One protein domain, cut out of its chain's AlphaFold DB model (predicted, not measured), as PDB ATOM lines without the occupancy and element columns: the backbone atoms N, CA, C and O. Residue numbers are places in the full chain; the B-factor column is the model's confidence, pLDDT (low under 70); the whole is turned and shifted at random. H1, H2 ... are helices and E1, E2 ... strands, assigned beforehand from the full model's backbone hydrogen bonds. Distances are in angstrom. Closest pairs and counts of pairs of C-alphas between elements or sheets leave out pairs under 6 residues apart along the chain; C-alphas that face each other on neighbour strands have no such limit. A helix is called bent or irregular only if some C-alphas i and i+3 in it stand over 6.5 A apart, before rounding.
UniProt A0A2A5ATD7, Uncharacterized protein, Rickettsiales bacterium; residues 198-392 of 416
ATOM      1  N   ASN A 198     199.451  84.017  18.017       94.25
ATOM      2  CA  ASN A 198     198.717  83.635  16.817       94.25
ATOM      3  C   ASN A 198     199.624  82.969  15.768       94.25
ATOM      4  O   ASN A 198     200.843  83.056  15.832       94.25
ATOM      5  N   ASN A 199     199.017  82.298  14.792       92.06
ATOM      6  CA  ASN A 199     199.712  81.716  13.641       92.06
ATOM      7  C   ASN A 199     199.460  82.599  12.413       92.06
ATOM      8  O   ASN A 199     198.683  82.236  11.535       92.06
ATOM      9  N   SER A 200     200.030  83.806  12.403       91.31
ATOM     10  CA  SER A 200     199.868  84.748  11.284       91.31
ATOM     11  C   SER A 200     200.616  84.313  10.019       91.31
ATOM     12  O   SER A 200     200.236  84.719   8.923       91.31
ATOM     13  N   PHE A 201     201.674  83.519  10.173       89.69
ATOM     14  CA  PHE A 201     202.506  82.998   9.098       89.69
ATOM     15  C   PHE A 201     202.460  81.467   9.086       89.69
ATOM     16  O   PHE A 201     202.651  80.836  10.128       89.69
ATOM     17  N   ASP A 202     202.275  80.882   7.901       90.00
ATOM     18  CA  ASP A 202     202.407  79.432   7.691       90.00
ATOM     19  C   ASP A 202     203.878  78.988   7.764       90.00
ATOM     20  O   ASP A 202     204.200  77.907   8.254       90.00
ATOM     21  N   GLN A 203     204.777  79.849   7.280       89.75
ATOM     22  CA  GLN A 203     206.227  79.710   7.360       89.75
ATOM     23  C   GLN A 203     206.806  81.028   7.857       89.75
ATOM     24  O   GLN A 203     206.480  82.087   7.320       89.75
ATOM     25  N   ILE A 204     207.648  80.966   8.889       89.69
ATOM     26  CA  ILE A 204     208.278  82.161   9.453       89.69
ATOM     27  C   ILE A 204     209.201  82.752   8.377       89.69
ATOM     28  O   ILE A 204     210.120  82.056   7.939       89.69
ATOM     29  N   PRO A 205     208.965  83.993   7.917       90.75
ATOM     30  CA  PRO A 205     209.831  84.619   6.928       90.75
ATOM     31  C   PRO A 205     211.226  84.850   7.514       90.75
ATOM     32  O   PRO A 205     211.383  85.038   8.724       90.75
ATOM     33  N   ASN A 206     212.241  84.873   6.649       91.88
ATOM     34  CA  ASN A 206     213.581  85.266   7.062       91.88
ATOM     35  C   ASN A 206     213.539  86.711   7.591       91.88
ATOM     36  O   ASN A 206     212.989  87.605   6.949       91.88
ATOM     37  N   VAL A 207     214.096  86.934   8.782       90.69
ATOM     38  CA  VAL A 207     214.066  88.247   9.441       90.69
ATOM     39  C   VAL A 207     214.797  89.302   8.611       90.69
ATOM     40  O   VAL A 207     214.324  90.433   8.534       90.69
ATOM     41  N   MET A 208     215.898  88.941   7.948       91.56
ATOM     42  CA  MET A 208     216.642  89.867   7.092       91.56
ATOM     43  C   MET A 208     215.827  90.272   5.867       91.56
ATOM     44  O   MET A 208     215.778  91.456   5.550       91.56
ATOM     45  N   ASP A 209     215.073  89.344   5.269       89.81
ATOM     46  CA  ASP A 209     214.152  89.689   4.179       89.81
ATOM     47  C   ASP A 209     213.107  90.715   4.638       89.81
ATOM     48  O   ASP A 209     212.722  91.590   3.867       89.81
ATOM     49  N   LEU A 210     212.630  90.631   5.885       87.31
ATOM     50  CA  LEU A 210     211.697  91.619   6.437       87.31
ATOM     51  C   LEU A 210     212.361  92.976   6.685       87.31
ATOM     52  O   LEU A 210     211.768  94.010   6.380       87.31
ATOM     53  N   VAL A 211     213.585  92.979   7.214       86.88
ATOM     54  CA  VAL A 211     214.375  94.203   7.415       86.88
ATOM     55  C   VAL A 211     214.622  94.911   6.080       86.88
ATOM     56  O   VAL A 211     214.466  96.131   6.006       86.88
ATOM     57  N   ASP A 212     214.922  94.155   5.024       86.31
ATOM     58  CA  ASP A 212     215.194  94.671   3.679       86.31
ATOM     59  C   ASP A 212     213.919  95.081   2.920       86.31
ATOM     60  O   ASP A 212     213.961  95.947   2.037       86.31
ATOM     61  N   ARG A 213     212.769  94.481   3.263       83.19
ATOM     62  CA  ARG A 213     211.454  94.817   2.695       83.19
ATOM     63  C   ARG A 213     210.943  96.169   3.128       83.19
ATOM     64  O   ARG A 213     210.171  96.732   2.352       83.19
ATOM     65  N   VAL A 214     211.306  96.661   4.320       69.25
ATOM     66  CA  VAL A 214     210.979  98.036   4.726       69.25
ATOM     67  C   VAL A 214     211.633  98.921   3.692       69.25
ATOM     68  O   VAL A 214     212.859  99.034   3.685       69.25
ATOM     69  N   PRO A 215     210.844  99.438   2.739       57.06
ATOM     70  CA  PRO A 215     211.377  99.577   1.413       57.06
ATOM     71  C   PRO A 215     212.542 100.552   1.486       57.06
ATOM     72  O   PRO A 215     212.409 101.680   1.974       57.06
ATOM     73  N   ASN A 216     213.674 100.130   0.925       55.00
ATOM     74  CA  ASN A 216     214.505 101.048   0.170       55.00
ATOM     75  C   ASN A 216     213.616 101.585  -0.963       55.00
ATOM     76  O   ASN A 216     213.839 101.237  -2.117       55.00
ATOM     77  N   GLU A 217     212.552 102.343  -0.640       54.53
ATOM     78  CA  GLU A 217     211.792 103.158  -1.581       54.53
ATOM     79  C   GLU A 217     212.886 103.873  -2.327       54.53
ATOM     80  O   GLU A 217     213.614 104.636  -1.691       54.53
ATOM     81  N   SER A 218     213.099 103.446  -3.578       54.12
ATOM     82  CA  SER A 218     214.294 103.695  -4.380       54.12
ATOM     83  C   SER A 218     214.836 105.049  -3.999       54.12
ATOM     84  O   SER A 218     214.163 106.009  -4.353       54.12
ATOM     85  N   PHE A 219     215.897 105.096  -3.179       65.12
ATOM     86  CA  PHE A 219     216.251 106.287  -2.403       65.12
ATOM     87  C   PHE A 219     216.124 107.514  -3.302       65.12
ATOM     88  O   PHE A 219     216.950 107.731  -4.192       65.12
ATOM     89  N   ILE A 220     215.009 108.235  -3.153       78.62
ATOM     90  CA  ILE A 220     214.755 109.395  -3.986       78.62
ATOM     91  C   ILE A 220     215.546 110.458  -3.274       78.62
ATOM     92  O   ILE A 220     215.129 110.929  -2.217       78.62
ATOM     93  N   LEU A 221     216.732 110.737  -3.814       84.25
ATOM     94  CA  LEU A 221     217.587 111.778  -3.286       84.25
ATOM     95  C   LEU A 221     216.718 113.032  -3.112       84.25
ATOM     96  O   LEU A 221     216.148 113.494  -4.109       84.25
ATOM     97  N   PRO A 222     216.554 113.546  -1.877       87.31
ATOM     98  CA  PRO A 222     215.711 114.707  -1.660       87.31
ATOM     99  C   PRO A 222     216.216 115.860  -2.520       87.31
ATOM    100  O   PRO A 222     217.417 115.989  -2.774       87.31
ATOM    101  N   SER A 223     215.315 116.721  -2.975       92.12
ATOM    102  CA  SER A 223     215.719 117.935  -3.679       92.12
ATOM    103  C   SER A 223     216.666 118.760  -2.804       92.12
ATOM    104  O   SER A 223     216.555 118.750  -1.578       92.12
ATOM    105  N   ASP A 224     217.552 119.555  -3.407       90.50
ATOM    106  CA  ASP A 224     218.497 120.403  -2.659       90.50
ATOM    107  C   ASP A 224     217.801 121.252  -1.572       90.50
ATOM    108  O   ASP A 224     218.348 121.501  -0.494       90.50
ATOM    109  N   LYS A 225     216.549 121.658  -1.830       86.81
ATOM    110  CA  LYS A 225     215.701 122.380  -0.879       86.81
ATOM    111  C   LYS A 225     215.321 121.536   0.336       86.81
ATOM    112  O   LYS A 225     215.352 122.065   1.448       86.81
ATOM    113  N   GLU A 226     214.965 120.275   0.139       86.75
ATOM    114  CA  GLU A 226     214.651 119.323   1.207       86.75
ATOM    115  C   GLU A 226     215.909 118.948   1.992       86.75
ATOM    116  O   GLU A 226     215.882 119.019   3.216       86.75
ATOM    117  N   ILE A 227     217.041 118.709   1.318       86.75
ATOM    118  CA  ILE A 227     218.341 118.497   1.980       86.75
ATOM    119  C   ILE A 227     218.674 119.685   2.895       86.75
ATOM    120  O   ILE A 227     219.051 119.502   4.050       86.75
ATOM    121  N   SER A 228     218.458 120.923   2.430       84.19
ATOM    122  CA  SER A 228     218.688 122.111   3.266       84.19
ATOM    123  C   SER A 228     217.788 122.184   4.507       84.19
ATOM    124  O   SER A 228     218.184 122.795   5.495       84.19
ATOM    125  N   LEU A 229     216.581 121.606   4.451       83.12
ATOM    126  CA  LEU A 229     215.647 121.551   5.582       83.12
ATOM    127  C   LEU A 229     216.032 120.461   6.581       83.12
ATOM    128  O   LEU A 229     215.874 120.676   7.776       83.12
ATOM    129  N   ILE A 230     216.557 119.338   6.091       82.94
ATOM    130  CA  ILE A 230     217.051 118.230   6.917       82.94
ATOM    131  C   ILE A 230     218.257 118.677   7.751       82.94
ATOM    132  O   ILE A 230     218.309 118.432   8.948       82.94
ATOM    133  N   ILE A 231     219.211 119.392   7.143       81.31
ATOM    134  CA  ILE A 231     220.430 119.842   7.842       81.31
ATOM    135  C   ILE A 231     220.124 120.973   8.842       81.31
ATOM    136  O   ILE A 231     220.822 121.126   9.842       81.31
ATOM    137  N   TYR A 232     219.087 121.775   8.581       80.06
ATOM    138  CA  TYR A 232     218.682 122.900   9.428       80.06
ATOM    139  C   TYR A 232     217.173 122.862   9.718       80.06
ATOM    140  O   TYR A 232     216.406 123.640   9.131       80.06
ATOM    141  N   PRO A 233     216.730 121.984  10.639       70.56
ATOM    142  CA  PRO A 233     215.343 121.922  11.069       70.56
ATOM    143  C   PRO A 233     215.031 123.137  11.953       70.56
ATOM    144  O   PRO A 233     215.234 123.139  13.162       70.56
ATOM    145  N   GLY A 234     214.579 124.224  11.329       66.81
ATOM    146  CA  GLY A 234     214.216 125.459  12.021       66.81
ATOM    147  C   GLY A 234     214.257 126.655  11.082       66.81
ATOM    148  O   GLY A 234     215.313 127.048  10.592       66.81
ATOM    149  N   VAL A 235     213.096 127.248  10.802       56.91
ATOM    150  CA  VAL A 235     213.000 128.465   9.983       56.91
ATOM    151  C   VAL A 235     213.135 129.671  10.902       56.91
ATOM    152  O   VAL A 235     212.154 130.352  11.184       56.91
ATOM    153  N   ASP A 236     214.345 129.922  11.393       70.81
ATOM    154  CA  ASP A 236     214.636 131.237  11.956       70.81
ATOM    155  C   ASP A 236     214.904 132.218  10.805       70.81
ATOM    156  O   ASP A 236     215.688 131.936   9.889       70.81
ATOM    157  N   VAL A 237     214.220 133.363  10.815       61.66
ATOM    158  CA  VAL A 237     214.268 134.379   9.748       61.66
ATOM    159  C   VAL A 237     215.692 134.928   9.582       61.66
ATOM    160  O   VAL A 237     216.100 135.275   8.472       61.66
ATOM    161  N   GLU A 238     216.495 134.917  10.648       67.19
ATOM    162  CA  GLU A 238     217.898 135.348  10.628       67.19
ATOM    163  C   GLU A 238     218.836 134.384   9.876       67.19
ATOM    164  O   GLU A 238     219.927 134.773   9.447       67.19
ATOM    165  N   LEU A 239     218.419 133.138   9.631       69.56
ATOM    166  CA  LEU A 239     219.236 132.126   8.949       69.56
ATOM    167  C   LEU A 239     219.062 132.116   7.423       69.56
ATOM    168  O   LEU A 239     219.764 131.369   6.735       69.56
ATOM    169  N   LEU A 240     218.196 132.964   6.857       72.75
ATOM    170  CA  LEU A 240     217.939 133.017   5.410       72.75
ATOM    171  C   LEU A 240     219.211 133.227   4.556       72.75
ATOM    172  O   LEU A 240     219.389 132.482   3.583       72.75
ATOM    173  N   PRO A 241     220.150 134.139   4.900       78.44
ATOM    174  CA  PRO A 241     221.396 134.286   4.145       78.44
ATOM    175  C   PRO A 241     222.282 133.038   4.218       78.44
ATOM    176  O   PRO A 241     222.854 132.628   3.208       78.44
ATOM    177  N   ARG A 242     222.356 132.382   5.386       77.19
ATOM    178  CA  ARG A 242     223.132 131.142   5.564       77.19
ATOM    179  C   ARG A 242     222.541 129.996   4.752       77.19
ATOM    180  O   ARG A 242     223.280 129.299   4.061       77.19
ATOM    181  N   ARG A 243     221.214 129.868   4.742       80.00
ATOM    182  CA  ARG A 243     220.503 128.864   3.947       80.00
ATOM    183  C   ARG A 243     220.760 129.017   2.450       80.00
ATOM    184  O   ARG A 243     220.948 128.017   1.767       80.00
ATOM    185  N   SER A 244     220.827 130.250   1.943       84.81
ATOM    186  CA  SER A 244     221.150 130.511   0.529       84.81
ATOM    187  C   SER A 244     222.553 130.021   0.143       84.81
ATOM    188  O   SER A 244     222.744 129.467  -0.940       84.81
ATOM    189  N   LYS A 245     223.524 130.161   1.057       88.31
ATOM    190  CA  LYS A 245     224.892 129.670   0.872       88.31
ATOM    191  C   LYS A 245     224.942 128.141   0.888       88.31
ATOM    192  O   LYS A 245     225.518 127.556  -0.019       88.31
ATOM    193  N   ILE A 246     224.274 127.516   1.857       85.50
ATOM    194  CA  ILE A 246     224.189 126.054   1.987       85.50
ATOM    195  C   ILE A 246     223.496 125.433   0.773       85.50
ATOM    196  O   ILE A 246     223.983 124.452   0.234       85.50
ATOM    197  N   LEU A 247     222.404 126.025   0.285       89.31
ATOM    198  CA  LEU A 247     221.735 125.562  -0.936       89.31
ATOM    199  C   LEU A 247     222.661 125.600  -2.149       89.31
ATOM    200  O   LEU A 247     222.659 124.670  -2.949       89.31
ATOM    201  N   LYS A 248     223.471 126.656  -2.276       91.75
ATOM    202  CA  LYS A 248     224.475 126.749  -3.337       91.75
ATOM    203  C   LYS A 248     225.538 125.657  -3.192       91.75
ATOM    204  O   LYS A 248     225.879 125.033  -4.189       91.75
ATOM    205  N   GLU A 249     226.020 125.409  -1.976       92.81
ATOM    206  CA  GLU A 249     226.979 124.335  -1.683       92.81
ATOM    207  C   GLU A 249     226.388 122.952  -2.004       92.81
ATOM    208  O   GLU A 249     226.998 122.210  -2.769       92.81
ATOM    209  N   ILE A 250     225.169 122.650  -1.542       93.00
ATOM    210  CA  ILE A 250     224.446 121.408  -1.862       93.00
ATOM    211  C   ILE A 250     224.271 121.264  -3.377       93.00
ATOM    212  O   ILE A 250     224.560 120.207  -3.918       93.00
ATOM    213  N   SER A 251     223.873 122.318  -4.096       94.50
ATOM    214  CA  SER A 251     223.658 122.244  -5.552       94.50
ATOM    215  C   SER A 251     224.918 121.921  -6.359       94.50
ATOM    216  O   SER A 251     224.818 121.455  -7.492       94.50
ATOM    217  N   MET A 252     226.098 122.161  -5.780       95.44
ATOM    218  CA  MET A 252     227.395 121.837  -6.379       95.44
ATOM    219  C   MET A 252     227.895 120.432  -6.012       95.44
ATOM    220  O   MET A 252     228.851 119.968  -6.627       95.44
ATOM    221  N   MET A 253     227.276 119.764  -5.034       95.94
ATOM    222  CA  MET A 253     227.619 118.398  -4.637       95.94
ATOM    223  C   MET A 253     227.135 117.378  -5.672       95.94
ATOM    224  O   MET A 253     226.071 117.529  -6.277       95.94
ATOM    225  N   SER A 254     227.898 116.303  -5.832       96.25
ATOM    226  CA  SER A 254     227.469 115.111  -6.564       96.25
ATOM    227  C   SER A 254     226.341 114.377  -5.831       96.25
ATOM    228  O   SER A 254     226.208 114.477  -4.612       96.25
ATOM    229  N   ASP A 255     225.561 113.568  -6.550       92.06
ATOM    230  CA  ASP A 255     224.481 112.770  -5.946       92.06
ATOM    231  C   ASP A 255     224.992 111.837  -4.837       92.06
ATOM    232  O   ASP A 255     224.302 111.616  -3.845       92.06
ATOM    233  N   LYS A 256     226.233 111.345  -4.960       91.06
ATOM    234  CA  LYS A 256     226.889 110.535  -3.928       91.06
ATOM    235  C   LYS A 256     227.151 111.338  -2.652       91.06
ATOM    236  O   LYS A 256     226.881 110.850  -1.562       91.06
ATOM    237  N   GLU A 257     227.665 112.559  -2.775       91.31
ATOM    238  CA  GLU A 257     227.919 113.437  -1.623       91.31
ATOM    239  C   GLU A 257     226.616 113.872  -0.955       91.31
ATOM    240  O   GLU A 257     226.518 113.855   0.269       91.31
ATOM    241  N   LYS A 258     225.588 114.188  -1.749       90.69
ATOM    242  CA  LYS A 258     224.252 114.501  -1.231       90.69
ATOM    243  C   LYS A 258     223.635 113.305  -0.506       90.69
ATOM    244  O   LYS A 258     223.034 113.495   0.547       90.69
ATOM    245  N   ALA A 259     223.807 112.091  -1.034       86.50
ATOM    246  CA  ALA A 259     223.339 110.864  -0.398       86.50
ATOM    247  C   ALA A 259     224.022 110.624   0.955       86.50
ATOM    248  O   ALA A 259     223.330 110.373   1.937       86.50
ATOM    249  N   GLU A 260     225.350 110.761   1.035       88.19
ATOM    250  CA  GLU A 260     226.081 110.658   2.309       88.19
ATOM    251  C   GLU A 260     225.676 111.759   3.300       88.19
ATOM    252  O   GLU A 260     225.593 111.507   4.498       88.19
ATOM    253  N   LEU A 261     225.360 112.963   2.811       88.94
ATOM    254  CA  LEU A 261     224.941 114.088   3.646       88.94
ATOM    255  C   LEU A 261     223.576 113.867   4.317       88.94
ATOM    256  O   LEU A 261     223.404 114.247   5.472       88.94
ATOM    257  N   VAL A 262     222.611 113.259   3.618       87.62
ATOM    258  CA  VAL A 262     221.276 112.962   4.183       87.62
ATOM    259  C   VAL A 262     221.174 111.593   4.843       87.62
ATOM    260  O   VAL A 262     220.154 111.292   5.462       87.62
ATOM    261  N   LYS A 263     222.206 110.756   4.717       84.25
ATOM    262  CA  LYS A 263     222.220 109.382   5.228       84.25
ATOM    263  C   LYS A 263     221.785 109.269   6.698       84.25
ATOM    264  O   LYS A 263     220.912 108.442   6.944       84.25
ATOM    265  N   PRO A 264     222.252 110.115   7.643       82.25
ATOM    266  CA  PRO A 264     221.821 110.014   9.040       82.25
ATOM    267  C   PRO A 264     220.306 110.184   9.233       82.25
ATOM    268  O   PRO A 264     219.686 109.399   9.941       82.25
ATOM    269  N   GLU A 265     219.688 111.161   8.562       81.06
ATOM    270  CA  GLU A 265     218.236 111.389   8.643       81.06
ATOM    271  C   GLU A 265     217.455 110.239   8.002       81.06
ATOM    272  O   GLU A 265     216.440 109.777   8.522       81.06
ATOM    273  N   MET A 266     217.942 109.737   6.867       79.31
ATOM    274  CA  MET A 266     217.321 108.600   6.195       79.31
ATOM    275  C   MET A 266     217.370 107.337   7.046       79.31
ATOM    276  O   MET A 266     216.402 106.576   7.055       79.31
ATOM    277  N   ASP A 267     218.469 107.121   7.762       80.56
ATOM    278  CA  ASP A 267     218.602 106.004   8.683       80.56
ATOM    279  C   ASP A 267     217.614 106.155   9.853       80.56
ATOM    280  O   ASP A 267     216.925 105.188  10.166       80.56
ATOM    281  N   ILE A 268     217.399 107.368  10.386       80.25
ATOM    282  CA  ILE A 268     216.349 107.655  11.391       80.25
ATOM    283  C   ILE A 268     214.936 107.370  10.850       80.25
ATOM    284  O   ILE A 268     214.104 106.777  11.545       80.25
ATOM    285  N   ILE A 269     214.634 107.764   9.608       80.38
ATOM    286  CA  ILE A 269     213.319 107.520   8.987       80.38
ATOM    287  C   ILE A 269     213.091 106.024   8.770       80.38
ATOM    288  O   ILE A 269     212.023 105.508   9.109       80.38
ATOM    289  N   ARG A 270     214.075 105.318   8.202       81.94
ATOM    290  CA  ARG A 270     214.024 103.857   8.013       81.94
ATOM    291  C   ARG A 270     213.818 103.155   9.340       81.94
ATOM    292  O   ARG A 270     212.987 102.257   9.436       81.94
ATOM    293  N   GLU A 271     214.524 103.614  10.357       82.50
ATOM    294  CA  GLU A 271     214.431 103.081  11.699       82.50
ATOM    295  C   GLU A 271     213.042 103.267  12.300       82.50
ATOM    296  O   GLU A 271     212.427 102.305  12.757       82.50
ATOM    297  N   SER A 272     212.490 104.472  12.190       83.69
ATOM    298  CA  SER A 272     211.128 104.786  12.630       83.69
ATOM    299  C   SER A 272     210.074 103.961  11.879       83.69
ATOM    300  O   SER A 272     209.087 103.521  12.469       83.69
ATOM    301  N   LYS A 273     210.279 103.697  10.578       87.38
ATOM    302  CA  LYS A 273     209.417 102.789   9.801       87.38
ATOM    303  C   LYS A 273     209.534 101.351  10.315       87.38
ATOM    304  O   LYS A 273     208.506 100.724  10.561       87.38
ATOM    305  N   ARG A 274     210.756 100.846  10.536       88.06
ATOM    306  CA  ARG A 274     210.997  99.499  11.082       88.06
ATOM    307  C   ARG A 274     210.370  99.330  12.457       88.06
ATOM    308  O   ARG A 274     209.730  98.310  12.691       88.06
ATOM    309  N   GLN A 275     210.489 100.307  13.356       87.12
ATOM    310  CA  GLN A 275     209.870 100.277  14.693       87.12
ATOM    311  C   GLN A 275     208.383  99.907  14.643       87.12
ATOM    312  O   GLN A 275     207.911  99.108  15.455       87.12
ATOM    313  N   LEU A 276     207.671 100.459  13.657       88.94
ATOM    314  CA  LEU A 276     206.234 100.291  13.449       88.94
ATOM    315  C   LEU A 276     205.879  99.143  12.493       88.94
ATOM    316  O   LEU A 276     204.696  98.924  12.220       88.94
ATOM    317  N   ASP A 277     206.875  98.417  11.983       93.94
ATOM    318  CA  ASP A 277     206.661  97.275  11.106       93.94
ATOM    319  C   ASP A 277     205.971  96.137  11.872       93.94
ATOM    320  O   ASP A 277     206.443  95.636  12.900       93.94
ATOM    321  N   VAL A 278     204.803  95.750  11.362       95.50
ATOM    322  CA  VAL A 278     203.926  94.760  11.988       95.50
ATOM    323  C   VAL A 278     204.484  93.345  11.846       95.50
ATOM    324  O   VAL A 278     204.315  92.543  12.764       95.50
ATOM    325  N   GLU A 279     205.137  93.018  10.730       95.62
ATOM    326  CA  GLU A 279     205.697  91.683  10.490       95.62
ATOM    327  C   GLU A 279     206.922  91.457  11.377       95.62
ATOM    328  O   GLU A 279     206.981  90.454  12.095       95.62
ATOM    329  N   LEU A 280     207.829  92.438  11.443       94.69
ATOM    330  CA  LEU A 280     208.938  92.441  12.400       94.69
ATOM    331  C   LEU A 280     208.417  92.398  13.836       94.69
ATOM    332  O   LEU A 280     208.919  91.617  14.641       94.69
ATOM    333  N   GLY A 281     207.382  93.177  14.158       96.12
ATOM    334  CA  GLY A 281     206.758  93.182  15.481       96.12
ATOM    335  C   GLY A 281     206.180  91.826  15.896       96.12
ATOM    336  O   GLY A 281     206.313  91.435  17.054       96.12
ATOM    337  N   ARG A 282     205.578  91.082  14.962       96.62
ATOM    338  CA  ARG A 282     205.033  89.736  15.214       96.62
ATOM    339  C   ARG A 282     206.116  88.713  15.515       96.62
ATOM    340  O   ARG A 282     205.869  87.790  16.287       96.62
ATOM    341  N   ILE A 283     207.280  88.849  14.886       95.50
ATOM    342  CA  ILE A 283     208.379  87.898  15.039       95.50
ATOM    343  C   ILE A 283     209.253  88.303  16.220       95.50
ATOM    344  O   ILE A 283     209.409  87.515  17.143       95.50
ATOM    345  N   LEU A 284     209.788  89.520  16.240       95.88
ATOM    346  CA  LEU A 284     210.799  89.980  17.203       95.88
ATOM    347  C   LEU A 284     210.215  90.683  18.438       95.88
ATOM    348  O   LEU A 284     210.946  90.986  19.384       95.88
ATOM    349  N   GLY A 285     208.907  90.931  18.446       97.06
ATOM    350  CA  GLY A 285     208.242  91.733  19.463       97.06
ATOM    351  C   GLY A 285     208.303  93.241  19.173       97.06
ATOM    352  O   GLY A 285     208.920  93.695  18.200       97.06
ATOM    353  N   PRO A 286     207.631  94.057  20.002       96.75
ATOM    354  CA  PRO A 286     207.710  95.508  19.896       96.75
ATOM    355  C   PRO A 286     209.148  96.000  20.081       96.75
ATOM    356  O   PRO A 286     209.956  95.373  20.768       96.75
ATOM    357  N   SER A 287     209.453  97.136  19.459       95.69
ATOM    358  CA  SER A 287     210.701  97.853  19.703       95.69
ATOM    359  C   SER A 287     210.514  98.873  20.822       95.69
ATOM    360  O   SER A 287     209.511  99.588  20.811       95.69
ATOM    361  N   ASN A 288     211.460  98.939  21.762       94.06
ATOM    362  CA  ASN A 288     211.546  99.993  22.773       94.06
ATOM    363  C   ASN A 288     212.798 100.829  22.529       94.06
ATOM    364  O   ASN A 288     213.885 100.492  22.998       94.06
ATOM    365  N   VAL A 289     212.640 101.879  21.730       79.50
ATOM    366  CA  VAL A 289     213.767 102.635  21.186       79.50
ATOM    367  C   VAL A 289     214.315 103.652  22.167       79.50
ATOM    368  O   VAL A 289     213.585 104.295  22.916       79.50
ATOM    369  N   SER A 290     215.636 103.760  22.116       79.00
ATOM    370  CA  SER A 290     216.494 104.645  22.873       79.00
ATOM    371  C   SER A 290     216.877 105.887  22.074       79.00
ATOM    372  O   SER A 290     216.807 105.899  20.846       79.00
ATOM    373  N   GLU A 291     217.344 106.925  22.767       72.38
ATOM    374  CA  GLU A 291     218.032 108.048  22.115       72.38
ATOM    375  C   GLU A 291     219.418 107.622  21.588       72.38
ATOM    376  O   GLU A 291     219.928 108.190  20.626       72.38
ATOM    377  N   GLU A 292     220.010 106.593  22.201       74.62
ATOM    378  CA  GLU A 292     221.343 106.068  21.902       74.62
ATOM    379  C   GLU A 292     221.222 104.636  21.367       74.62
ATOM    380  O   GLU A 292     221.317 103.653  22.105       74.62
ATOM    381  N   LEU A 293     220.919 104.511  20.075       69.31
ATOM    382  CA  LEU A 293     220.822 103.216  19.405       69.31
ATOM    383  C   LEU A 293     222.215 102.640  19.147       69.31
ATOM    384  O   LEU A 293     223.094 103.314  18.606       69.31
ATOM    385  N   THR A 294     222.400 101.361  19.470       76.44
ATOM    386  CA  THR A 294     223.569 100.614  18.994       76.44
ATOM    387  C   THR A 294     223.427 100.330  17.499       76.44
ATOM    388  O   THR A 294     222.316 100.191  16.979       76.44
ATOM    389  N   THR A 295     224.550 100.190  16.793       76.62
ATOM    390  CA  THR A 295     224.553  99.820  15.367       76.62
ATOM    391  C   THR A 295     223.765  98.539  15.098       76.62
ATOM    392  O   THR A 295     223.072  98.459  14.090       76.62
ATOM    393  N   GLU A 296     223.794  97.572  16.014       82.75
ATOM    394  CA  GLU A 296     223.080  96.297  15.871       82.75
ATOM    395  C   GLU A 296     221.570  96.427  16.080       82.75
ATOM    396  O   GLU A 296     220.791  95.948  15.256       82.75
ATOM    397  N   SER A 297     221.130  97.124  17.132       84.31
ATOM    398  CA  SER A 297     219.696  97.327  17.390       84.31
ATOM    399  C   SER A 297     219.031  98.128  16.266       84.31
ATOM    400  O   SER A 297     217.908  97.813  15.865       84.31
ATOM    401  N   SER A 298     219.763  99.076  15.669       84.75
ATOM    402  CA  SER A 298     219.288  99.851  14.520       84.75
ATOM    403  C   SER A 298     218.983  99.011  13.275       84.75
ATOM    404  O   SER A 298     218.234  99.436  12.403       84.75
ATOM    405  N   VAL A 299     219.509  97.790  13.147       87.88
ATOM    406  CA  VAL A 299     219.161  96.933  11.999       87.88
ATOM    407  C   VAL A 299     217.689  96.527  12.074       87.88
ATOM    408  O   VAL A 299     216.995  96.464  11.060       87.88
ATOM    409  N   TYR A 300     217.182  96.320  13.286       90.19
ATOM    410  CA  TYR A 300     215.859  95.760  13.524       90.19
ATOM    411  C   TYR A 300     214.796  96.805  13.847       90.19
ATOM    412  O   TYR A 300     213.682  96.422  14.207       90.19
ATOM    413  N   GLY A 301     215.063  98.107  13.725       88.50
ATOM    414  CA  GLY A 301     214.122  99.110  14.224       88.50
ATOM    415  C   GLY A 301     214.237  99.330  15.731       88.50
ATOM    416  O   GLY A 301     213.252  99.737  16.334       88.50
ATOM    417  N   GLY A 302     215.361  98.984  16.356       90.44
ATOM    418  CA  GLY A 302     215.715  99.323  17.730       90.44
ATOM    419  C   GLY A 302     215.731  98.111  18.652       90.44
ATOM    420  O   GLY A 302     215.785  96.963  18.203       90.44
ATOM    421  N   SER A 303     215.690  98.349  19.962       93.38
ATOM    422  CA  SER A 303     215.732  97.277  20.958       93.38
ATOM    423  C   SER A 303     214.437  96.467  20.934       93.38
ATOM    424  O   SER A 303     213.425  96.851  21.524       93.38
ATOM    425  N   ARG A 304     214.449  95.335  20.228       95.56
ATOM    426  CA  ARG A 304     213.308  94.416  20.114       95.56
ATOM    427  C   ARG A 304     213.161  93.557  21.359       95.56
ATOM    428  O   ARG A 304     214.147  93.003  21.835       95.56
ATOM    429  N   MET A 305     211.929  93.385  21.837       97.12
ATOM    430  CA  MET A 305     211.634  92.674  23.090       97.12
ATOM    431  C   MET A 305     212.302  91.297  23.191       97.12
ATOM    432  O   MET A 305     212.799  90.945  24.257       97.12
ATOM    433  N   PHE A 306     212.355  90.529  22.097       95.94
ATOM    434  CA  PHE A 306     212.936  89.184  22.128       95.94
ATOM    435  C   PHE A 306     214.440  89.105  21.837       95.94
ATOM    436  O   PHE A 306     215.013  88.040  22.059       95.94
ATOM    437  N   LEU A 307     215.055  90.191  21.357       93.50
ATOM    438  CA  LEU A 307     216.482  90.251  20.997       93.50
ATOM    439  C   LEU A 307     217.312  91.148  21.922       93.50
ATOM    440  O   LEU A 307     218.531  91.102  21.876       93.50
ATOM    441  N   CYS A 308     216.675  92.026  22.695       93.19
ATOM    442  CA  CYS A 308     217.385  92.956  23.562       93.19
ATOM    443  C   CYS A 308     218.068  92.193  24.701       93.19
ATOM    444  O   CYS A 308     217.405  91.447  25.407       93.19
ATOM    445  N   GLU A 309     219.367  92.406  24.879       92.69
ATOM    446  CA  GLU A 309     220.170  91.817  25.967       92.69
ATOM    447  C   GLU A 309     220.885  92.911  26.785       92.69
ATOM    448  O   GLU A 309     221.751  92.649  27.610       92.69
ATOM    449  N   THR A 310     220.515  94.178  26.553       90.12
ATOM    450  CA  THR A 310     221.188  95.374  27.088       90.12
ATOM    451  C   THR A 310     221.274  95.398  28.615       90.12
ATOM    452  O   THR A 310     222.202  95.994  29.153       90.12
ATOM    453  N   TYR A 311     220.321  94.770  29.305       91.50
ATOM    454  CA  TYR A 311     220.231  94.749  30.768       91.50
ATOM    455  C   TYR A 311     220.524  93.370  31.367       91.50
ATOM    456  O   TYR A 311     220.320  93.168  32.559       91.50
ATOM    457  N   ASP A 312     221.002  92.433  30.548       91.44
ATOM    458  CA  ASP A 312     221.254  91.041  30.931       91.44
ATOM    459  C   ASP A 312     222.769  90.736  30.988       91.44
ATOM    460  O   ASP A 312     223.193  89.583  30.905       91.44
ATOM    461  N   TYR A 313     223.590  91.783  31.113       92.12
ATOM    462  CA  TYR A 313     225.044  91.710  31.243       92.12
ATOM    463  C   TYR A 313     225.473  91.779  32.712       92.12
ATOM    464  O   TYR A 313     225.050  92.676  33.445       92.12
ATOM    465  N   ASP A 314     226.340  90.857  33.118       91.56
ATOM    466  CA  ASP A 314     226.948  90.829  34.446       91.56
ATOM    467  C   ASP A 314     228.389  91.340  34.384       91.56
ATOM    468  O   ASP A 314     229.251  90.761  33.717       91.56
ATOM    469  N   GLU A 315     228.641  92.447  35.086       92.88
ATOM    470  CA  GLU A 315     229.957  93.081  35.155       92.88
ATOM    471  C   GLU A 315     231.002  92.220  35.879       92.88
ATOM    472  O   GLU A 315     232.191  92.353  35.584       92.88
ATOM    473  N   GLU A 316     230.598  91.359  36.820       93.75
ATOM    474  CA  GLU A 316     231.529  90.513  37.579       93.75
ATOM    475  C   GLU A 316     232.054  89.355  36.723       93.75
ATOM    476  O   GLU A 316     233.243  89.022  36.792       93.75
ATOM    477  N   ASP A 317     231.183  88.782  35.890       92.94
ATOM    478  CA  ASP A 317     231.494  87.630  35.040       92.94
ATOM    479  C   ASP A 317     231.901  87.999  33.603       92.94
ATOM    480  O   ASP A 317     232.353  87.113  32.867       92.94
ATOM    481  N   ASP A 318     231.776  89.276  33.210       93.44
ATOM    482  CA  ASP A 318     232.052  89.799  31.857       93.44
ATOM    483  C   ASP A 318     231.279  89.017  30.778       93.44
ATOM    484  O   ASP A 318     231.830  88.572  29.767       93.44
ATOM    485  N   ARG A 319     229.992  88.741  31.044       93.38
ATOM    486  CA  ARG A 319     229.144  87.873  30.208       93.38
ATOM    487  C   ARG A 319     227.716  88.376  30.093       93.38
ATOM    488  O   ARG A 319     227.130  88.873  31.050       93.38
ATOM    489  N   VAL A 320     227.145  88.163  28.909       89.25
ATOM    490  CA  VAL A 320     225.713  88.332  28.642       89.25
ATOM    491  C   VAL A 320     224.999  87.014  28.931       89.25
ATOM    492  O   VAL A 320     225.368  85.966  28.394       89.25
ATOM    493  N   TYR A 321     223.985  87.057  29.786       90.69
ATOM    494  CA  TYR A 321     223.149  85.910  30.122       90.69
ATOM    495  C   TYR A 321     221.913  85.840  29.215       90.69
ATOM    496  O   TYR A 321     221.332  86.864  28.860       90.69
ATOM    497  N   ASP A 322     221.455  84.625  28.874       93.06
ATOM    498  CA  ASP A 322     220.135  84.485  28.247       93.06
ATOM    499  C   ASP A 322     219.070  84.903  29.260       93.06
ATOM    500  O   ASP A 322     218.837  84.237  30.272       93.06
ATOM    501  N   TRP A 323     218.406  86.013  28.962       94.94
ATOM    502  CA  TRP A 323     217.364  86.582  29.807       94.94
ATOM    503  C   TRP A 323     216.194  85.617  30.041       94.94
ATOM    504  O   TRP A 323     215.459  85.733  31.029       94.94
ATOM    505  N   PHE A 324     215.984  84.652  29.139       96.19
ATOM    506  CA  PHE A 324     214.883  83.704  29.239       96.19
ATOM    507  C   PHE A 324     215.250  82.474  30.085       96.19
ATOM    508  O   PHE A 324     215.699  81.447  29.588       96.19
ATOM    509  N   THR A 325     214.932  82.530  31.377       95.38
ATOM    510  CA  THR A 325     215.103  81.422  32.336       95.38
ATOM    511  C   THR A 325     213.948  80.412  32.313       95.38
ATOM    512  O   THR A 325     213.966  79.407  33.026       95.38
ATOM    513  N   GLY A 326     212.896  80.674  31.529       96.00
ATOM    514  CA  GLY A 326     211.738  79.785  31.400       96.00
ATOM    515  C   GLY A 326     210.745  79.856  32.564       96.00
ATOM    516  O   GLY A 326     209.860  79.004  32.664       96.00
ATOM    517  N   SER A 327     210.843  80.851  33.449       97.56
ATOM    518  CA  SER A 327     209.907  81.051  34.565       97.56
ATOM    519  C   SER A 327     209.617  82.528  34.798       97.56
ATOM    520  O   SER A 327     210.510  83.357  34.733       97.56
ATOM    521  N   CYS A 328     208.364  82.863  35.106       98.31
ATOM    522  CA  CYS A 328     207.987  84.236  35.433       98.31
ATOM    523  C   CYS A 328     208.636  84.692  36.745       98.31
ATOM    524  O   CYS A 328     208.481  84.015  37.758       98.31
ATOM    525  N   GLU A 329     209.239  85.876  36.756       97.19
ATOM    526  CA  GLU A 329     209.915  86.434  37.941       97.19
ATOM    527  C   GLU A 329     208.965  86.779  39.097       97.19
ATOM    528  O   GLU A 329     209.373  86.779  40.251       97.19
ATOM    529  N   ILE A 330     207.673  86.984  38.812       96.88
ATOM    530  CA  ILE A 330     206.677  87.368  39.826       96.88
ATOM    531  C   ILE A 330     205.893  86.191  40.395       96.88
ATOM    532  O   ILE A 330     205.688  86.090  41.602       96.88
ATOM    533  N   CYS A 331     205.348  85.327  39.535       96.44
ATOM    534  CA  CYS A 331     204.484  84.232  39.988       96.44
ATOM    535  C   CYS A 331     205.157  82.861  39.930       96.44
ATOM    536  O   CYS A 331     204.522  81.867  40.297       96.44
ATOM    537  N   PHE A 332     206.400  82.804  39.440       97.19
ATOM    538  CA  PHE A 332     207.198  81.589  39.262       97.19
ATOM    539  C   PHE A 332     206.533  80.529  38.374       97.19
ATOM    540  O   PHE A 332     206.928  79.369  38.379       97.19
ATOM    541  N   SER A 333     205.493  80.889  37.614       97.38
ATOM    542  CA  SER A 333     204.881  79.996  36.624       97.38
ATOM    543  C   SER A 333     205.855  79.729  35.489       97.38
ATOM    544  O   SER A 333     206.476  80.668  34.983       97.38
ATOM    545  N   LYS A 334     205.951  78.466  35.062       97.50
ATOM    546  CA  LYS A 334     206.810  78.084  33.938       97.50
ATOM    547  C   LYS A 334     206.294  78.723  32.658       97.50
ATOM    548  O   LYS A 334     205.101  78.650  32.354       97.50
ATOM    549  N   ILE A 335     207.184  79.325  31.891       97.25
ATOM    550  CA  ILE A 335     206.881  79.904  30.588       97.25
ATOM    551  C   ILE A 335     207.407  78.927  29.547       97.25
ATOM    552  O   ILE A 335     208.591  78.620  29.518       97.25
ATOM    553  N   LYS A 336     206.508  78.397  28.714       95.69
ATOM    554  CA  LYS A 336     206.854  77.305  27.797       95.69
ATOM    555  C   LYS A 336     207.884  77.719  26.740       95.69
ATOM    556  O   LYS A 336     208.755  76.921  26.420       95.69
ATOM    557  N   TYR A 337     207.765  78.938  26.211       95.56
ATOM    558  CA  TYR A 337     208.593  79.447  25.116       95.56
ATOM    559  C   TYR A 337     208.934  80.928  25.299       95.56
ATOM    560  O   TYR A 337     208.135  81.677  25.864       95.56
ATOM    561  N   LYS A 338     210.075  81.363  24.748       95.75
ATOM    562  CA  LYS A 338     210.576  82.750  24.823       95.75
ATOM    563  C   LYS A 338     209.549  83.770  24.315       95.75
ATOM    564  O   LYS A 338     209.305  84.780  24.965       95.75
ATOM    565  N   TRP A 339     208.846  83.456  23.222       96.31
ATOM    566  CA  TRP A 339     207.806  84.323  22.641       96.31
ATOM    567  C   TRP A 339     206.481  84.356  23.424       96.31
ATOM    568  O   TRP A 339     205.601  85.153  23.099       96.31
ATOM    569  N   TYR A 340     206.313  83.517  24.457       97.56
ATOM    570  CA  TYR A 340     205.174  83.601  25.386       97.56
ATOM    571  C   TYR A 340     205.437  84.578  26.536       97.56
ATOM    572  O   TYR A 340     204.492  84.975  27.220       97.56
ATOM    573  N   ALA A 341     206.699  84.941  26.774       98.12
ATOM    574  CA  ALA A 341     207.049  85.933  27.773       98.12
ATOM    575  C   ALA A 341     206.755  87.349  27.262       98.12
ATOM    576  O   ALA A 341     206.798  87.635  26.065       98.12
ATOM    577  N   VAL A 342     206.491  88.249  28.198       98.19
ATOM    578  CA  VAL A 342     206.607  89.694  27.998       98.19
ATOM    579  C   VAL A 342     207.728  90.202  28.888       98.19
ATOM    580  O   VAL A 342     208.029  89.581  29.908       98.19
ATOM    581  N   ARG A 343     208.331  91.321  28.507       98.31
ATOM    582  CA  ARG A 343     209.406  91.969  29.262       98.31
ATOM    583  C   ARG A 343     208.984  93.378  29.655       98.31
ATOM    584  O   ARG A 343     208.095  93.958  29.023       98.31
ATOM    585  N   MET A 344     209.591  93.912  30.703       98.06
ATOM    586  CA  MET A 344     209.343  95.272  31.157       98.06
ATOM    587  C   MET A 344     210.115  96.245  30.263       98.06
ATOM    588  O   MET A 344     211.309  96.048  30.045       98.06
ATOM    589  N   PRO A 345     209.459  97.267  29.689       97.31
ATOM    590  CA  PRO A 345     210.164  98.281  28.922       97.31
ATOM    591  C   PRO A 345     210.938  99.199  29.871       97.31
ATOM    592  O   PRO A 345     210.361  99.742  30.815       97.31
ATOM    593  N   ASN A 346     212.219  99.419  29.596       95.00
ATOM    594  CA  ASN A 346     213.030 100.348  30.373       95.00
ATOM    595  C   ASN A 346     212.853 101.784  29.831       95.00
ATOM    596  O   ASN A 346     212.843 102.023  28.620       95.00
ATOM    597  N   LYS A 347     212.649 102.745  30.740       90.38
ATOM    598  CA  LYS A 347     212.423 104.175  30.433       90.38
ATOM    599  C   LYS A 347     213.714 104.996  30.321       90.38
ATOM    600  O   LYS A 347     213.652 106.210  30.126       90.38
ATOM    601  N   GLY A 348     214.866 104.376  30.564       85.62
ATOM    602  CA  GLY A 348     216.172 105.013  30.482       85.62
ATOM    603  C   GLY A 348     216.493 105.472  29.062       85.62
ATOM    604  O   GLY A 348     215.846 105.080  28.094       85.62
ATOM    605  N   LYS A 349     217.541 106.290  28.929       77.88
ATOM    606  CA  LYS A 349     217.978 106.809  27.622       77.88
ATOM    607  C   LYS A 349     218.308 105.714  26.615       77.88
ATOM    608  O   LYS A 349     218.132 105.944  25.426       77.88
ATOM    609  N   LEU A 350     218.752 104.554  27.109       79.94
ATOM    610  CA  LEU A 350     219.100 103.357  26.343       79.94
ATOM    611  C   LEU A 350     217.886 102.504  25.934       79.94
ATOM    612  O   LEU A 350     218.072 101.503  25.243       79.94
ATOM    613  N   GLY A 351     216.652 102.912  26.266       89.44
ATOM    614  CA  GLY A 351     215.445 102.158  25.908       89.44
ATOM    615  C   GLY A 351     215.550 100.714  26.394       89.44
ATOM    616  O   GLY A 351     216.055 100.482  27.479       89.44
ATOM    617  N   GLY A 352     215.126  99.734  25.595       94.06
ATOM    618  CA  GLY A 352     215.395  98.316  25.872       94.06
ATOM    619  C   GLY A 352     214.401  97.612  26.798       94.06
ATOM    620  O   GLY A 352     213.336  98.136  27.127       94.06
ATOM    621  N   TRP A 353     214.707  96.365  27.137       96.88
ATOM    622  CA  TRP A 353     213.780  95.458  27.810       96.88
ATOM    623  C   TRP A 353     214.490  94.688  28.910       96.88
ATOM    624  O   TRP A 353     215.632  94.286  28.723       96.88
ATOM    625  N   GLU A 354     213.794  94.445  30.013       96.44
ATOM    626  CA  GLU A 354     214.324  93.703  31.156       96.44
ATOM    627  C   GLU A 354     213.285  92.750  31.753       96.44
ATOM    628  O   GLU A 354     212.074  92.876  31.518       96.44
ATOM    629  N   GLY A 355     213.783  91.767  32.499       96.94
ATOM    630  CA  GLY A 355     212.979  90.756  33.176       96.94
ATOM    631  C   GLY A 355     212.228  89.813  32.237       96.94
ATOM    632  O   GLY A 355     212.329  89.884  31.004       96.94
ATOM    633  N   GLN A 356     211.441  88.917  32.831       97.81
ATOM    634  CA  GLN A 356     210.584  87.983  32.105       97.81
ATOM    635  C   GLN A 356     209.290  87.655  32.860       97.81
ATOM    636  O   GLN A 356     209.252  87.163  33.995       97.81
ATOM    637  N   TYR A 357     208.168  87.861  32.180       98.62
ATOM    638  CA  TYR A 357     206.855  87.730  32.793       98.62
ATOM    639  C   TYR A 357     205.932  86.889  31.928       98.62
ATOM    640  O   TYR A 357     205.864  87.041  30.713       98.62
ATOM    641  N   CYS A 358     205.136  86.028  32.560       98.44
ATOM    642  CA  CYS A 358     204.140  85.230  31.842       98.44
ATOM    643  C   CYS A 358     202.898  86.039  31.428       98.44
ATOM    644  O   CYS A 358     201.994  85.506  30.788       98.44
ATOM    645  N   SER A 359     202.780  87.290  31.887       98.50
ATOM    646  CA  SER A 359     201.677  88.188  31.551       98.50
ATOM    647  C   SER A 359     202.030  89.643  31.846       98.50
ATOM    648  O   SER A 359     202.815  89.924  32.754       98.50
ATOM    649  N   TRP A 360     201.354  90.575  31.171       98.25
ATOM    650  CA  TRP A 360     201.452  92.007  31.470       98.25
ATOM    651  C   TRP A 360     201.031  92.356  32.901       98.25
ATOM    652  O   TRP A 360     201.541  93.306  33.485       98.25
ATOM    653  N   ASN A 361     200.141  91.565  33.507       98.38
ATOM    654  CA  ASN A 361     199.770  91.737  34.910       98.38
ATOM    655  C   ASN A 361     200.908  91.378  35.869       98.38
ATOM    656  O   ASN A 361     201.035  92.022  36.903       98.38
ATOM    657  N   CYS A 362     201.718  90.366  35.549       98.50
ATOM    658  CA  CYS A 362     202.931  90.080  36.313       98.50
ATOM    659  C   CYS A 362     203.955  91.201  36.116       98.50
ATOM    660  O   CYS A 362     204.422  91.734  37.107       98.50
ATOM    661  N   CYS A 363     204.188  91.639  34.876       98.25
ATOM    662  CA  CYS A 363     205.089  92.759  34.582       98.25
ATOM    663  C   CYS A 363     204.729  94.028  35.385       98.25
ATOM    664  O   CYS A 363     205.575  94.613  36.044       98.25
ATOM    665  N   ARG A 364     203.441  94.395  35.457       97.81
ATOM    666  CA  ARG A 364     202.973  95.525  36.286       97.81
ATOM    667  C   ARG A 364     203.209  95.354  37.785       97.81
ATOM    668  O   ARG A 364     203.430  96.343  38.468       97.81
ATOM    669  N   LYS A 365     203.089  94.130  38.308       97.62
ATOM    670  CA  LYS A 365     203.277  93.851  39.742       97.62
ATOM    671  C   LYS A 365     204.727  93.998  40.184       97.62
ATOM    672  O   LYS A 365     204.948  94.164  41.375       97.62
ATOM    673  N   ASP A 366     205.659  93.917  39.242       97.19
ATOM    674  CA  ASP A 366     207.086  94.076  39.506       97.19
ATOM    675  C   ASP A 366     207.520  95.542  39.602       97.19
ATOM    676  O   ASP A 366     208.598  95.858  40.092       97.19
ATOM    677  N   ILE A 367     206.656  96.474  39.184       96.00
ATOM    678  CA  ILE A 367     206.939  97.898  39.317       96.00
ATOM    679  C   ILE A 367     206.919  98.282  40.799       96.00
ATOM    680  O   ILE A 367     205.867  98.304  41.445       96.00
ATOM    681  N   VAL A 368     208.088  98.651  41.318       92.88
ATOM    682  CA  VAL A 368     208.256  99.177  42.673       92.88
ATOM    683  C   VAL A 368     207.989 100.686  42.683       92.88
ATOM    684  O   VAL A 368     208.604 101.452  41.945       92.88
ATOM    685  N   GLY A 369     207.094 101.137  43.566       93.31
ATOM    686  CA  GLY A 369     206.770 102.559  43.729       93.31
ATOM    687  C   GLY A 369     205.857 103.135  42.634       93.31
ATOM    688  O   GLY A 369     205.134 102.414  41.952       93.31
ATOM    689  N   GLU A 370     205.850 104.464  42.500       91.62
ATOM    690  CA  GLU A 370     204.968 105.206  41.582       91.62
ATOM    691  C   GLU A 370     205.630 105.474  40.215       91.62
ATOM    692  O   GLU A 370     205.834 106.621  39.815       91.62
ATOM    693  N   ASP A 371     205.976 104.424  39.464       93.38
ATOM    694  CA  ASP A 371     206.563 104.579  38.122       93.38
ATOM    695  C   ASP A 371     205.514 104.689  37.003       93.38
ATOM    696  O   ASP A 371     205.309 103.784  36.188       93.38
ATOM    697  N   ILE A 372     204.824 105.829  36.960       92.31
ATOM    698  CA  ILE A 372     203.717 106.087  36.021       92.31
ATOM    699  C   ILE A 372     204.154 105.948  34.550       92.31
ATOM    700  O   ILE A 372     203.357 105.518  33.713       92.31
ATOM    701  N   VAL A 373     205.408 106.286  34.227       90.50
ATOM    702  CA  VAL A 373     205.933 106.221  32.853       90.50
ATOM    703  C   VAL A 373     206.010 104.772  32.385       90.50
ATOM    704  O   VAL A 373     205.428 104.437  31.354       90.50
ATOM    705  N   THR A 374     206.634 103.896  33.175       93.62
ATOM    706  CA  THR A 374     206.736 102.463  32.859       93.62
ATOM    707  C   THR A 374     205.350 101.819  32.767       93.62
ATOM    708  O   THR A 374     205.071 101.080  31.820       93.62
ATOM    709  N   TYR A 375     204.412 102.182  33.653       93.38
ATOM    710  CA  TYR A 375     203.009 101.751  33.549       93.38
ATOM    711  C   TYR A 375     202.353 102.150  32.216       93.38
ATOM    712  O   TYR A 375     201.661 101.333  31.596       93.38
ATOM    713  N   ALA A 376     202.556 103.393  31.770       91.94
ATOM    714  CA  ALA A 376     202.020 103.883  30.503       91.94
ATOM    715  C   ALA A 376     202.651 103.158  29.304       91.94
ATOM    716  O   ALA A 376     201.929 102.747  28.393       91.94
ATOM    717  N   MET A 377     203.967 102.929  29.329       94.56
ATOM    718  CA  MET A 377     204.679 102.167  28.298       94.56
ATOM    719  C   MET A 377     204.159 100.728  28.204       94.56
ATOM    720  O   MET A 377     203.807 100.284  27.112       94.56
ATOM    721  N   ILE A 378     204.004 100.024  29.334       96.81
ATOM    722  CA  ILE A 378     203.404  98.678  29.366       96.81
ATOM    723  C   ILE A 378     202.013  98.690  28.725       96.81
ATOM    724  O   ILE A 378     201.693  97.805  27.937       96.81
ATOM    725  N   ALA A 379     201.173  99.686  29.024       95.75
ATOM    726  CA  ALA A 379     199.838  99.779  28.431       95.75
ATOM    727  C   ALA A 379     199.879  99.981  26.904       95.75
ATOM    728  O   ALA A 379     199.066  99.396  26.181       95.75
ATOM    729  N   VAL A 380     200.827 100.780  26.402       95.56
ATOM    730  CA  VAL A 380     201.041 100.984  24.960       95.56
ATOM    731  C   VAL A 380     201.487  99.684  24.290       95.56
ATOM    732  O   VAL A 380     200.876  99.278  23.297       95.56
ATOM    733  N   TYR A 381     202.489  98.999  24.843       97.56
ATOM    734  CA  TYR A 381     203.012  97.759  24.267       97.56
ATOM    735  C   TYR A 381     202.038  96.591  24.383       97.56
ATOM    736  O   TYR A 381     201.884  95.844  23.419       97.56
ATOM    737  N   GLU A 382     201.300  96.470  25.486       97.88
ATOM    738  CA  GLU A 382     200.221  95.490  25.608       97.88
ATOM    739  C   GLU A 382     199.159  95.716  24.529       97.88
ATOM    740  O   GLU A 382     198.756  94.773  23.847       97.88
ATOM    741  N   LYS A 383     198.725  96.965  24.320       97.19
ATOM    742  CA  LYS A 383     197.762  97.299  23.264       97.19
ATOM    743  C   LYS A 383     198.312  96.978  21.875       97.19
ATOM    744  O   LYS A 383     197.564  96.482  21.032       97.19
ATOM    745  N   TYR A 384     199.589  97.265  21.630       96.12
ATOM    746  CA  TYR A 384     200.255  96.957  20.368       96.12
ATOM    747  C   TYR A 384     200.307  95.446  20.120       96.12
ATOM    748  O   TYR A 384     199.766  94.986  19.115       96.12
ATOM    749  N   ILE A 385     200.852  94.670  21.063       97.94
ATOM    750  CA  ILE A 385     200.954  93.208  20.969       97.94
ATOM    751  C   ILE A 385     199.574  92.568  20.814       97.94
ATOM    752  O   ILE A 385     199.393  91.735  19.935       97.94
ATOM    753  N   ASN A 386     198.572  92.987  21.587       97.69
ATOM    754  CA  ASN A 386     197.214  92.452  21.451       97.69
ATOM    755  C   ASN A 386     196.589  92.758  20.078       97.69
ATOM    756  O   ASN A 386     195.731  92.011  19.616       97.69
ATOM    757  N   LYS A 387     197.000  93.852  19.423       97.38
ATOM    758  CA  LYS A 387     196.525  94.225  18.086       97.38
ATOM    759  C   LYS A 387     197.217  93.424  16.984       97.38
ATOM    760  O   LYS A 387     196.543  92.973  16.061       97.38
ATOM    761  N   ILE A 388     198.544  93.313  17.026       97.19
ATOM    762  CA  ILE A 388     199.320  92.676  15.949       97.19
ATOM    763  C   ILE A 388     199.440  91.156  16.119       97.19
ATOM    764  O   ILE A 388     199.532  90.428  15.126       97.19
ATOM    765  N   GLY A 389     199.383  90.699  17.370       97.88
ATOM    766  CA  GLY A 389     199.756  89.372  17.840       97.88
ATOM    767  C   GLY A 389     201.251  89.078  17.740       97.88
ATOM    768  O   GLY A 389     202.022  89.858  17.183       97.88
ATOM    769  N   ILE A 390     201.652  87.937  18.291       97.88
ATOM    770  CA  ILE A 390     203.003  87.377  18.188       97.88
ATOM    771  C   ILE A 390     202.901  86.022  17.504       97.88
ATOM    772  O   ILE A 390     202.043  85.215  17.862       97.88
ATOM    773  N   GLN A 391     203.784  85.784  16.538       96.81
ATOM    774  CA  GLN A 391     203.838  84.530  15.804       96.81
ATOM    775  C   GLN A 391     204.233  83.389  16.747       96.81
ATOM    776  O   GLN A 391     205.323  83.391  17.320       96.81
ATOM    777  N   GLU A 392     203.365  82.389  16.865       95.06
ATOM    778  CA  GLU A 392     203.716  81.098  17.441       95.06
ATOM    779  C   GLU A 392     204.794  80.457  16.574       95.06
ATOM    780  O   GLU A 392     204.663  80.342  15.351       95.06
TER     781      GLU A 392
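AT A GLANCE: This is residues 198 to 392 of the 416 residues of an uncharacterized protein of Rickettsiales bacterium (UniProt A0A2A5ATD7). Two unequal lobes are joined by the kinked helix H4 and, alongside it, by the stretch from H1 to H2. The small lobe holds H2, H3 and the first part of H4; the larger holds the two-stranded hairpin E1 E2 with H7 and H8 packed on it, H5, H6, H1 and long loops, from which residues 314 to 319 stick out. The printed part has 195 residues, in chain order H1 H2 H3 H4 H5 H6 E1 E2 H7 H8, mostly helix, with under half of the residues in named elements. It is loose, with a radius of gyration of the C-alphas of 20.8 A, and spans 64 by 43 by 36 A.

HOW THE PARTS SIT: E1, residues 342 to 345, and E2, residues 353 to 357, form an antiparallel hairpin at 144 degrees, with N 344 and O 354 at 2.8 A and N 342 and O 357 at 2.9 A, within hydrogen-bond range. The closest C-alphas of E1 and H8, residues 372 to 388, are those of Pro 345 and Thr 374, 6.7 A apart. H7, residues 360 to 365, touches H8 as a helical hairpin, at a shallow tilt of 14 degrees, opposite ways, closest at the C-alphas of Arg 364 and Tyr 375, 6.8 A. H5, residues 278 to 284, touches residues 385 to 388 of H8, closest at the C-alphas of Val 278 and Ile 388, 6.4 A. H1, residues 207 to 213, touches H5 at a shallow tilt of 23 degrees, opposite ways, closest at the C-alphas of Leu 210 and Leu 280, 6.6 A. H6, residues 297 to 300, touches residues 271 to 275 of H4, residues 255 to 275, closest at the C-alphas of Ser 298 and Glu 271, 6.5 A. H2, residues 224 to 231, touches residues 258 to 265 of H4, closest at the C-alphas of Ile 227 and Val 262, 6.6 A. H2 touches H3, residues 237 to 252, at a steep tilt of 60 degrees, closest at the C-alphas of Asp 224 and Ile 250, 6.1 A. H3 and H8 are apart. Every O i to N i+4 pair is within hydrogen-bond range in H1, H2, H5, H7 and H8, against 10 of 12 in H3 and 15 of 17 in H4; H6 is too short for such a pair.

IN THESE COORDINATES: H4 is 28.2 A long, H8 24.5 A, H3 24.3 A and E2 11.5 A. H3 and H4 are irregular, with C-alphas 238 and 241, and 261 and 264, 7.4 A apart; H4 has a kink of 57 degrees near residue 262. H1 begins at C-alpha 207, (214.066, 88.247, 9.441), and H8 ends at C-alpha 388, (199.320, 92.676, 15.949).

THE WHOLE: The C-alphas farthest apart, of Pro 241 and Ser 333, are 65.4 A apart. The printed part has no cut. The links H5 to H6 and H6 to E1 are long. Mean pLDDT of the printed part is 89.2; residues 214 to 219, 234 to 235, 237 to 239 and 293 are under 70.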